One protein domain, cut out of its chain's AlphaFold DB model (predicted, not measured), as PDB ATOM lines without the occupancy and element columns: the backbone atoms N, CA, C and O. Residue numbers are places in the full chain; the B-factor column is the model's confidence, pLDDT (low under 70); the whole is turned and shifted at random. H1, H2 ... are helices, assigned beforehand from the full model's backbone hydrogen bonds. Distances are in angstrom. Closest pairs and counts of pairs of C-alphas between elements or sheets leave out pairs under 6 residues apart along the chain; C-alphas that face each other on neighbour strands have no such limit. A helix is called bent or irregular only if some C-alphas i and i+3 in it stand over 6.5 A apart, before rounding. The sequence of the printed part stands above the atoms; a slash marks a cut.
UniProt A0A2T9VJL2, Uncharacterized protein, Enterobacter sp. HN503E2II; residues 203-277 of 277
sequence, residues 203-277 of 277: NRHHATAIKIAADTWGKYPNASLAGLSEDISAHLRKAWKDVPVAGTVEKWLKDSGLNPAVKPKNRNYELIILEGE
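This is residues 203 to 277 of the 277 residues of an uncharacterized protein of Enterobacter sp. HN503E2II (UniProt A0A2T9VJL2). What shape do these atoms make? Three helices, H1, H2 and H3, cross one another steeply, each touching the other two, with their centres at the corners of a triangle. From the end of H3 a long tail without a named element, residues 256 to 277, swings out past the link between H1 and H2 and comes back over them on the side away from H3. What is it made of, and how large is it? The printed part has 75 residues, with three named helices in the order H1, H2, H3 and no named strand, and its class is all helix. It is compact, with a radius of gyration of the C-alphas of 11.4 A and a rounded outline spanning 34 by 26 by 20 A.

What does the longest helix touch? H2, residues 225 to 239, touches H3, residues 246 to 255, and the closest C-alphas, those of Glu 230 and Ala 246, are 4.9 A apart. They run opposite ways at a steep tilt of 58 degrees. Where does the remaining helix stand? H1, residues 206 to 219, touches H2 with residues 209 to 213 alone, against residues 228 to 232 alone of H2; the closest C-alphas, those of Ala 209 and Ile 232, are 6.5 A apart, and the two run opposite ways at a steep tilt of 55 degrees. H1 also touches H3, about perpendicular at 74 degrees, with the C-alphas of Ile 210 and Leu 253 closest at 6.6 A. How do the helices' backbones run? In H1 and H3 every O i to N i+4 pair is within hydrogen-bond range; in H2, 9 of 11 are.

Where does the longest helix lie? H2 runs 21.9 A from C-alpha 225 at (132.432, 253.217, 333.119) to C-alpha 239 at (120.609, 236.028, 326.482). Where are the other two? H1 covers 20.4 A from its first C-alpha, 206, at (131.318, 238.062, 335.943), to C-alpha 219. H3 covers 14.2 A and ends with C-alpha 255 at (137.265, 246.251, 341.389). No helix is bent or irregular.

How far does the printed part reach? The two C-alphas farthest apart, those of Pro 264 and Glu 277, are 34.9 A apart. Is it whole, and are the links long? The printed part has no cut, and it ends at the chain's last residue, 277. The link from H1 to H2 is tight and that from H2 to H3 is short. Where is confidence low? The mean pLDDT of the printed part is 86.7, and residues 275 to 277 are under 70.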
ATOM      1  N   ASN A 203     128.893 235.663 340.276       70.31
ATOM      2  CA  ASN A 203     127.824 235.496 339.293       70.31
ATOM      3  C   ASN A 203     128.457 234.943 338.002       70.31
ATOM      4  O   ASN A 203     129.501 235.445 337.586       70.31
ATOM      5  N   ARG A 204     127.865 233.904 337.399       78.12
ATOM      6  CA  ARG A 204     128.437 233.200 336.234       78.12
ATOM      7  C   ARG A 204     128.803 234.123 335.065       78.12
ATOM      8  O   ARG A 204     129.660 233.777 334.263       78.12
ATOM      9  N   HIS A 205     128.204 235.311 335.005       86.50
ATOM     10  CA  HIS A 205     128.458 236.327 333.989       86.50
ATOM     11  C   HIS A 205     129.592 237.303 334.343       86.50
ATOM     12  O   HIS A 205     129.903 238.176 333.539       86.50
ATOM     13  N   HIS A 206     130.224 237.185 335.517       86.38
ATOM     14  CA  HIS A 206     131.318 238.062 335.943       86.38
ATOM     15  C   HIS A 206     132.489 238.015 334.961       86.38
ATOM     16  O   HIS A 206     132.899 239.053 334.456       86.38
ATOM     17  N   ALA A 207     133.001 236.822 334.645       84.62
ATOM     18  CA  ALA A 207     134.124 236.672 333.717       84.62
ATOM     19  C   ALA A 207     133.801 237.252 332.328       84.62
ATOM     20  O   ALA A 207     134.609 237.984 331.762       84.62
ATOM     21  N   THR A 208     132.591 236.999 331.825       88.44
ATOM     22  CA  THR A 208     132.104 237.550 330.553       88.44
ATOM     23  C   THR A 208     132.022 239.075 330.585       88.44
ATOM     24  O   THR A 208     132.484 239.727 329.655       88.44
ATOM     25  N   ALA A 209     131.492 239.661 331.665       90.62
ATOM     26  CA  ALA A 209     131.402 241.111 331.826       90.62
ATOM     27  C   ALA A 209     132.789 241.773 331.869       90.62
ATOM     28  O   ALA A 209     133.000 242.785 331.203       90.62
ATOM     29  N   ILE A 210     133.745 241.185 332.603       91.25
ATOM     30  CA  ILE A 210     135.130 241.677 332.642       91.25
ATOM     31  C   ILE A 210     135.783 241.585 331.256       91.25
ATOM     32  O   ILE A 210     136.431 242.543 330.840       91.25
ATOM     33  N   LYS A 211     135.581 240.481 330.522       91.00
ATOM     34  CA  LYS A 211     136.135 240.296 329.172       91.00
ATOM     35  C   LYS A 211     135.595 241.334 328.183       91.00
ATOM     36  O   LYS A 211     136.387 242.048 327.582       91.00
ATOM     37  N   ILE A 212     134.269 241.487 328.087       93.12
ATOM     38  CA  ILE A 212     133.638 242.485 327.202       93.12
ATOM     39  C   ILE A 212     134.160 243.890 327.523       93.12
ATOM     40  O   ILE A 212     134.449 244.669 326.616       93.12
ATOM     41  N   ALA A 213     134.308 244.222 328.808       93.12
ATOM     42  CA  ALA A 213     134.825 245.523 329.204       93.12
ATOM     43  C   ALA A 213     136.298 245.721 328.820       93.12
ATOM     44  O   ALA A 213     136.644 246.783 328.310       93.12
ATOM     45  N   ALA A 214     137.148 244.710 329.023       92.50
ATOM     46  CA  ALA A 214     138.554 244.751 328.627       92.50
ATOM     47  C   ALA A 214     138.707 244.946 327.110       92.50
ATOM     48  O   ALA A 214     139.428 245.845 326.678       92.50
ATOM     49  N   ASP A 215     137.967 244.172 326.312       93.19
ATOM     50  CA  ASP A 215     137.995 244.248 324.847       93.19
ATOM     51  C   ASP A 215     137.462 245.606 324.353       93.19
ATOM     52  O   ASP A 215     138.056 246.257 323.485       93.19
ATOM     53  N   THR A 216     136.369 246.086 324.957       93.38
ATOM     54  CA  THR A 216     135.770 247.383 324.613       93.38
ATOM     55  C   THR A 216     136.698 248.536 324.973       93.38
ATOM     56  O   THR A 216     136.860 249.444 324.164       93.38
ATOM     57  N   TRP A 217     137.363 248.508 326.131       94.19
ATOM     58  CA  TRP A 217     138.350 249.529 326.497       94.19
ATOM     59  C   TRP A 217     139.642 249.446 325.688       94.19
ATOM     60  O   TRP A 217     140.260 250.483 325.455       94.19
ATOM     61  N   GLY A 218     140.028 248.260 325.213       90.25
ATOM     62  CA  GLY A 218     141.148 248.104 324.287       90.25
ATOM     63  C   GLY A 218     140.935 248.882 322.985       90.25
ATOM     64  O   GLY A 218     141.856 249.537 322.501       90.25
ATOM     65  N   LYS A 219     139.706 248.871 322.447       93.06
ATOM     66  CA  LYS A 219     139.347 249.614 321.226       93.06
ATOM     67  C   LYS A 219     138.905 251.059 321.498       93.06
ATOM     68  O   LYS A 219     139.228 251.962 320.731       93.06
ATOM     69  N   TYR A 220     138.173 251.277 322.586       92.38
ATOM     70  CA  TYR A 220     137.594 252.559 322.988       92.38
ATOM     71  C   TYR A 220     138.044 252.920 324.413       92.38
ATOM     72  O   TYR A 220     137.259 252.849 325.364       92.38
ATOM     73  N   PRO A 221     139.301 253.356 324.607       90.94
ATOM     74  CA  PRO A 221     139.847 253.614 325.943       90.94
ATOM     75  C   PRO A 221     139.150 254.775 326.675       90.94
ATOM     76  O   PRO A 221     139.217 254.899 327.898       90.94
ATOM     77  N   ASN A 222     138.431 255.627 325.944       92.62
ATOM     78  CA  ASN A 222     137.617 256.700 326.501       92.62
ATOM     79  C   ASN A 222     136.177 256.276 326.855       92.62
ATOM     80  O   ASN A 222     135.425 257.121 327.346       92.62
ATOM     81  N   ALA A 223     135.778 255.013 326.664       92.81
ATOM     82  CA  ALA A 223     134.448 254.537 327.043       92.81
ATOM     83  C   ALA A 223     134.173 254.783 328.539       92.81
ATOM     84  O   ALA A 223     135.006 254.514 329.419       92.81
ATOM     85  N   SER A 224     133.007 255.363 328.834       92.88
ATOM     86  CA  SER A 224     132.602 255.685 330.201       92.88
ATOM     87  C   SER A 224     132.260 254.421 330.983       92.88
ATOM     88  O   SER A 224     131.542 253.559 330.490       92.88
ATOM     89  N   LEU A 225     132.721 254.341 332.230       91.81
ATOM     90  CA  LEU A 225     132.432 253.217 333.119       91.81
ATOM     91  C   LEU A 225     130.919 253.006 333.320       91.81
ATOM     92  O   LEU A 225     130.444 251.876 333.254       91.81
ATOM     93  N   ALA A 226     130.169 254.093 333.533       91.94
ATOM     94  CA  ALA A 226     128.724 254.040 333.744       91.94
ATOM     95  C   ALA A 226     127.981 253.538 332.497       91.94
ATOM     96  O   ALA A 226     127.199 252.598 332.593       91.94
ATOM     97  N   GLY A 227     128.283 254.106 331.319       91.69
ATOM     98  CA  GLY A 227     127.699 253.638 330.060       91.69
ATOM     99  C   GLY A 227     128.041 252.175 329.788       91.69
ATOM    100  O   GLY A 227     127.156 251.380 329.503       91.69
ATOM    101  N   LEU A 228     129.306 251.786 329.981       93.62
ATOM    102  CA  LEU A 228     129.758 250.431 329.674       93.62
ATOM    103  C   LEU A 228     129.078 249.399 330.582       93.62
ATOM    104  O   LEU A 228     128.726 248.309 330.141       93.62
ATOM    105  N   SER A 229     128.830 249.763 331.840       93.62
ATOM    106  CA  SER A 229     128.107 248.921 332.799       93.62
ATOM    107  C   SER A 229     126.632 248.736 332.427       93.62
ATOM    108  O   SER A 229     126.096 247.632 332.564       93.62
ATOM    109  N   GLU A 230     125.973 249.799 331.953       94.25
ATOM    110  CA  GLU A 230     124.599 249.754 331.437       94.25
ATOM    111  C   GLU A 230     124.509 248.872 330.188       94.25
ATOM    112  O   GLU A 230     123.679 247.960 330.144       94.25
ATOM    113  N   ASP A 231     125.404 249.086 329.221       94.06
ATOM    114  CA  ASP A 231     125.409 248.367 327.948       94.06
ATOM    115  C   ASP A 231     125.687 246.874 328.156       94.06
ATOM    116  O   ASP A 231     124.979 246.030 327.604       94.06
ATOM    117  N   ILE A 232     126.668 246.518 328.997       93.50
ATOM    118  CA  ILE A 232     126.964 245.118 329.338       93.50
ATOM    119  C   ILE A 232     125.761 244.469 330.031       93.50
ATOM    120  O   ILE A 232     125.356 243.370 329.653       93.50
ATOM    121  N   SER A 233     125.143 245.134 331.016       92.31
ATOM    122  CA  SER A 233     123.949 244.600 331.692       92.31
ATOM    123  C   SER A 233     122.798 244.378 330.702       92.31
ATOM    124  O   SER A 233     122.143 243.333 330.734       92.31
ATOM    125  N   ALA A 234     122.579 245.322 329.782       92.50
ATOM    126  CA  ALA A 234     121.565 245.219 328.738       92.50
ATOM    127  C   ALA A 234     121.867 244.099 327.730       92.50
ATOM    128  O   ALA A 234     120.952 243.380 327.335       92.50
ATOM    129  N   HIS A 235     123.131 243.916 327.340       91.38
ATOM    130  CA  HIS A 235     123.553 242.835 326.454       91.38
ATOM    131  C   HIS A 235     123.308 241.463 327.090       91.38
ATOM    132  O   HIS A 235     122.631 240.627 326.494       91.38
ATOM    133  N   LEU A 236     123.766 241.252 328.328       89.50
ATOM    134  CA  LEU A 236     123.585 239.975 329.020       89.50
ATOM    135  C   LEU A 236     122.088 239.641 329.210       89.50
ATOM    136  O   LEU A 236     121.692 238.484 329.072       89.50
ATOM    137  N   ARG A 237     121.230 240.645 329.453       89.12
ATOM    138  CA  ARG A 237     119.760 240.482 329.549       89.12
ATOM    139  C   ARG A 237     119.092 239.951 328.292       89.12
ATOM    140  O   ARG A 237     118.009 239.383 328.402       89.12
ATOM    141  N   LYS A 238     119.702 240.114 327.117       87.00
ATOM    142  CA  LYS A 238     119.158 239.543 325.878       87.00
ATOM    143  C   LYS A 238     119.281 238.016 325.851       87.00
ATOM    144  O   LYS A 238     118.446 237.368 325.232       87.00
ATOM    145  N   ALA A 239     120.287 237.455 326.525       80.31
ATOM    146  CA  ALA A 239     120.609 236.028 326.482       80.31
ATOM    147  C   ALA A 239     120.224 235.259 327.760       80.31
ATOM    148  O   ALA A 239     119.935 234.065 327.692       80.31
ATOM    149  N   TRP A 240     120.178 235.919 328.924       82.12
ATOM    150  CA  TRP A 240     119.932 235.258 330.212       82.12
ATOM    151  C   TRP A 240     118.945 236.024 331.098       82.12
ATOM    152  O   TRP A 240     118.848 237.248 331.043       82.12
ATOM    153  N   LYS A 241     118.221 235.287 331.952       78.88
ATOM    154  CA  LYS A 241     117.243 235.851 332.902       78.88
ATOM    155  C   LYS A 241     117.870 236.260 334.243       78.88
ATOM    156  O   LYS A 241     117.344 237.143 334.910       78.88
ATOM    157  N   ASP A 242     118.981 235.646 334.643       78.38
ATOM    158  CA  ASP A 242     119.640 235.815 335.949       78.38
ATOM    159  C   ASP A 242     120.892 236.702 335.875       78.38
ATOM    160  O   ASP A 242     122.003 236.350 336.272       78.38
ATOM    161  N   VAL A 243     120.696 237.902 335.352       82.00
ATOM    162  CA  VAL A 243     121.784 238.800 334.970       82.00
ATOM    163  C   VAL A 243     122.004 239.929 335.962       82.00
ATOM    164  O   VAL A 243     121.050 240.443 336.553       82.00
ATOM    165  N   PRO A 244     123.267 240.342 336.154       83.94
ATOM    166  CA  PRO A 244     123.597 241.417 337.074       83.94
ATOM    167  C   PRO A 244     122.985 242.742 336.604       83.94
ATOM    168  O   PRO A 244     122.972 243.066 335.414       83.94
ATOM    169  N   VAL A 245     122.492 243.534 337.556       88.94
ATOM    170  CA  VAL A 245     122.091 244.925 337.300       88.94
ATOM    171  C   VAL A 245     123.325 245.783 337.015       88.94
ATOM    172  O   VAL A 245     124.417 245.471 337.490       88.94
ATOM    173  N   ALA A 246     123.150 246.883 336.280       90.94
ATOM    174  CA  ALA A 246     124.244 247.766 335.868       90.94
ATOM    175  C   ALA A 246     125.149 248.200 337.037       90.94
ATOM    176  O   ALA A 246     126.365 248.116 336.917       90.94
ATOM    177  N   GLY A 247     124.586 248.542 338.204       89.94
ATOM    178  CA  GLY A 247     125.387 248.914 339.383       89.94
ATOM    179  C   GLY A 247     126.280 247.786 339.923       89.94
ATOM    180  O   GLY A 247     127.367 248.045 340.437       89.94
ATOM    181  N   THR A 248     125.870 246.524 339.765       88.50
ATOM    182  CA  THR A 248     126.703 245.363 340.113       88.50
ATOM    183  C   THR A 248     127.852 245.199 339.120       88.50
ATOM    184  O   THR A 248     128.981 244.959 339.543       88.50
ATOM    185  N   VAL A 249     127.582 245.370 337.820       90.19
ATOM    186  CA  VAL A 249     128.616 245.347 336.772       90.19
ATOM    187  C   VAL A 249     129.616 246.481 336.992       90.19
ATOM    188  O   VAL A 249     130.815 246.233 337.004       90.19
ATOM    189  N   GLU A 250     129.137 247.694 337.272       93.19
ATOM    190  CA  GLU A 250     129.984 248.857 337.545       93.19
ATOM    191  C   GLU A 250     130.955 248.592 338.695       93.19
ATOM    192  O   GLU A 250     132.138 248.919 338.598       93.19
ATOM    193  N   LYS A 251     130.477 247.954 339.769       88.62
ATOM    194  CA  LYS A 251     131.333 247.563 340.887       88.62
ATOM    195  C   LYS A 251     132.427 246.586 340.452       88.62
ATOM    196  O   LYS A 251     133.589 246.837 340.741       88.62
ATOM    197  N   TRP A 252     132.088 245.524 339.718       91.00
ATOM    198  CA  TRP A 252     133.089 244.569 339.218       91.00
ATOM    199  C   TRP A 252     134.134 245.232 338.319       91.00
ATOM    200  O   TRP A 252     135.318 244.922 338.404       91.00
ATOM    201  N   LEU A 253     133.703 246.172 337.477       90.75
ATOM    202  CA  LEU A 253     134.587 246.926 336.598       90.75
ATOM    203  C   LEU A 253     135.502 247.904 337.353       90.75
ATOM    204  O   LEU A 253     136.623 248.142 336.909       90.75
ATOM    205  N   LYS A 254     135.060 248.463 338.488       88.44
ATOM    206  CA  LYS A 254     135.936 249.233 339.393       88.44
ATOM    207  C   LYS A 254     136.942 248.319 340.081       88.44
ATOM    208  O   LYS A 254     138.132 248.623 340.076       88.44
ATOM    209  N   ASP A 255     136.462 247.203 340.621       86.06
ATOM    210  CA  ASP A 255     137.265 246.251 341.389       86.06
ATOM    211  C   ASP A 255     138.323 245.545 340.512       86.06
ATOM    212  O   ASP A 255     139.352 245.114 341.026       86.06
ATOM    213  N   SER A 256     138.117 245.457 339.189       84.50
ATOM    214  CA  SER A 256     139.077 244.852 338.251       84.50
ATOM    215  C   SER A 256     140.311 245.713 337.962       84.50
ATOM    216  O   SER A 256     141.310 245.192 337.472       84.50
ATOM    217  N   GLY A 257     140.250 247.026 338.213       85.81
ATOM    218  CA  GLY A 257     141.337 247.960 337.899       85.81
ATOM    219  C   GLY A 257     141.578 248.207 336.400       85.81
ATOM    220  O   GLY A 257     142.558 248.856 336.051       85.81
ATOM    221  N   LEU A 258     140.700 247.726 335.509       83.25
ATOM    222  CA  LEU A 258     140.889 247.805 334.049       83.25
ATOM    223  C   LEU A 258     140.410 249.120 333.412       83.25
ATOM    224  O   LEU A 258     140.702 249.368 332.246       83.25
ATOM    225  N   ASN A 259     139.669 249.959 334.144       87.50
ATOM    226  CA  ASN A 259     139.089 251.199 333.618       87.50
ATOM    227  C   ASN A 259     140.178 252.232 333.246       87.50
ATOM    228  O   ASN A 259     140.810 252.788 334.149       87.50
ATOM    229  N   PRO A 260     140.364 252.577 331.956       85.44
ATOM    230  CA  PRO A 260     141.407 253.510 331.546       85.44
ATOM    231  C   PRO A 260     141.118 254.942 332.015       85.44
ATOM    232  O   PRO A 260     139.985 255.426 331.957       85.44
ATOM    233  N   ALA A 261     142.156 255.685 332.398       87.56
ATOM    234  CA  ALA A 261     142.048 257.074 332.860       87.56
ATOM    235  C   ALA A 261     141.997 258.118 331.717       87.56
ATOM    236  O   ALA A 261     142.433 259.256 331.886       87.56
ATOM    237  N   VAL A 262     141.466 257.756 330.543       87.69
ATOM    238  CA  VAL A 262     141.398 258.643 329.367       87.69
ATOM    239  C   VAL A 262     140.189 259.581 329.452       87.69
ATOM    240  O   VAL A 262     139.070 259.143 329.740       87.69
ATOM    241  N   LYS A 263     140.413 260.877 329.194       87.62
ATOM    242  CA  LYS A 263     139.396 261.942 329.130       87.62
ATOM    243  C   LYS A 263     139.422 262.633 327.749       87.62
ATOM    244  O   LYS A 263     140.497 262.695 327.158       87.62
ATOM    245  N   PRO A 264     138.300 263.203 327.263       87.31
ATOM    246  CA  PRO A 264     136.962 263.144 327.854       87.31
ATOM    247  C   PRO A 264     136.363 261.738 327.738       87.31
ATOM    248  O   PRO A 264     136.697 260.987 326.825       87.31
ATOM    249  N   LYS A 265     135.486 261.374 328.680       89.44
ATOM    250  CA  LYS A 265     134.759 260.103 328.613       89.44
ATOM    251  C   LYS A 265     133.669 260.174 327.545       89.44
ATOM    252  O   LYS A 265     133.042 261.213 327.370       89.44
ATOM    253  N   ASN A 266     133.446 259.060 326.860       85.88
ATOM    254  CA  ASN A 266     132.519 258.936 325.745       85.88
ATOM    255  C   ASN A 266     131.457 257.856 326.031       85.88
ATOM    256  O   ASN A 266     131.758 256.846 326.672       85.88
ATOM    257  N   ARG A 267     130.224 258.075 325.554       85.25
ATOM    258  CA  ARG A 267     129.130 257.082 325.505       85.25
ATOM    259  C   ARG A 267     128.839 256.566 324.088       85.25
ATOM    260  O   ARG A 267     128.090 255.617 323.937       85.25
ATOM    261  N   ASN A 268     129.419 257.182 323.061       87.56
ATOM    262  CA  ASN A 268     129.288 256.771 321.670       87.56
ATOM    263  C   ASN A 268     130.386 255.760 321.310       87.56
ATOM    264  O   ASN A 268     131.442 256.133 320.794       87.56
ATOM    265  N   TYR A 269     130.162 254.499 321.654       89.69
ATOM    266  CA  TYR A 269     130.999 253.363 321.282       89.69
ATOM    267  C   TYR A 269     130.096 252.153 321.045       89.69
ATOM    268  O   TYR A 269     128.928 252.139 321.429       89.69
ATOM    269  N   GLU A 270     130.661 251.117 320.442       89.56
ATOM    270  CA  GLU A 270     130.003 249.823 320.321       89.56
ATOM    271  C   GLU A 270     130.639 248.849 321.308       89.56
ATOM    272  O   GLU A 270     131.858 248.854 321.499       89.56
ATOM    273  N   LEU A 271     129.813 248.016 321.946       89.88
ATOM    274  CA  LEU A 271     130.320 246.920 322.763       89.88
ATOM    275  C   LEU A 271     131.111 245.950 321.891       89.88
ATOM    276  O   LEU A 271     130.590 245.423 320.909       89.88
ATOM    277  N   ILE A 272     132.346 245.666 322.295       91.38
ATOM    278  CA  ILE A 272     133.165 244.646 321.650       91.38
ATOM    279  C   ILE A 272     132.870 243.309 322.312       91.38
ATOM    280  O   ILE A 272     133.314 243.019 323.420       91.38
ATOM    281  N   ILE A 273     132.066 242.512 321.612       86.00
ATOM    282  CA  ILE A 273     131.722 241.145 321.981       86.00
ATOM    283  C   ILE A 273     132.448 240.249 320.987       86.00
ATOM    284  O   ILE A 273     131.990 240.049 319.865       86.00
ATOM    285  N   LEU A 274     133.624 239.762 321.374       71.94
ATOM    286  CA  LEU A 274     134.301 238.722 320.614       71.94
ATOM    287  C   LEU A 274     133.596 237.403 320.934       71.94
ATOM    288  O   LEU A 274     133.750 236.877 322.042       71.94
ATOM    289  N   GLU A 275     132.788 236.912 319.992       52.38
ATOM    290  CA  GLU A 275     132.289 235.538 320.028       52.38
ATOM    291  C   GLU A 275     133.504 234.612 320.157       52.38
ATOM    292  O   GLU A 275     134.395 234.599 319.309       52.38
ATOM    293  N   GLY A 276     133.597 233.926 321.294       43.12
ATOM    294  CA  GLY A 276     134.446 232.751 321.401       43.12
ATOM    295  C   GLY A 276     133.695 231.579 320.783       43.12
ATOM    296  O   GLY A 276     132.479 231.501 320.954       43.12
ATOM    297  N   GLU A 277     134.439 230.739 320.070       32.72
ATOM    298  CA  GLU A 277     134.080 229.384 319.625       32.72
ATOM    299  C   GLU A 277     133.160 228.609 320.585       32.72
ATOM    300  O   GLU A 277     133.342 228.715 321.824       32.72
TER     301      GLU A 277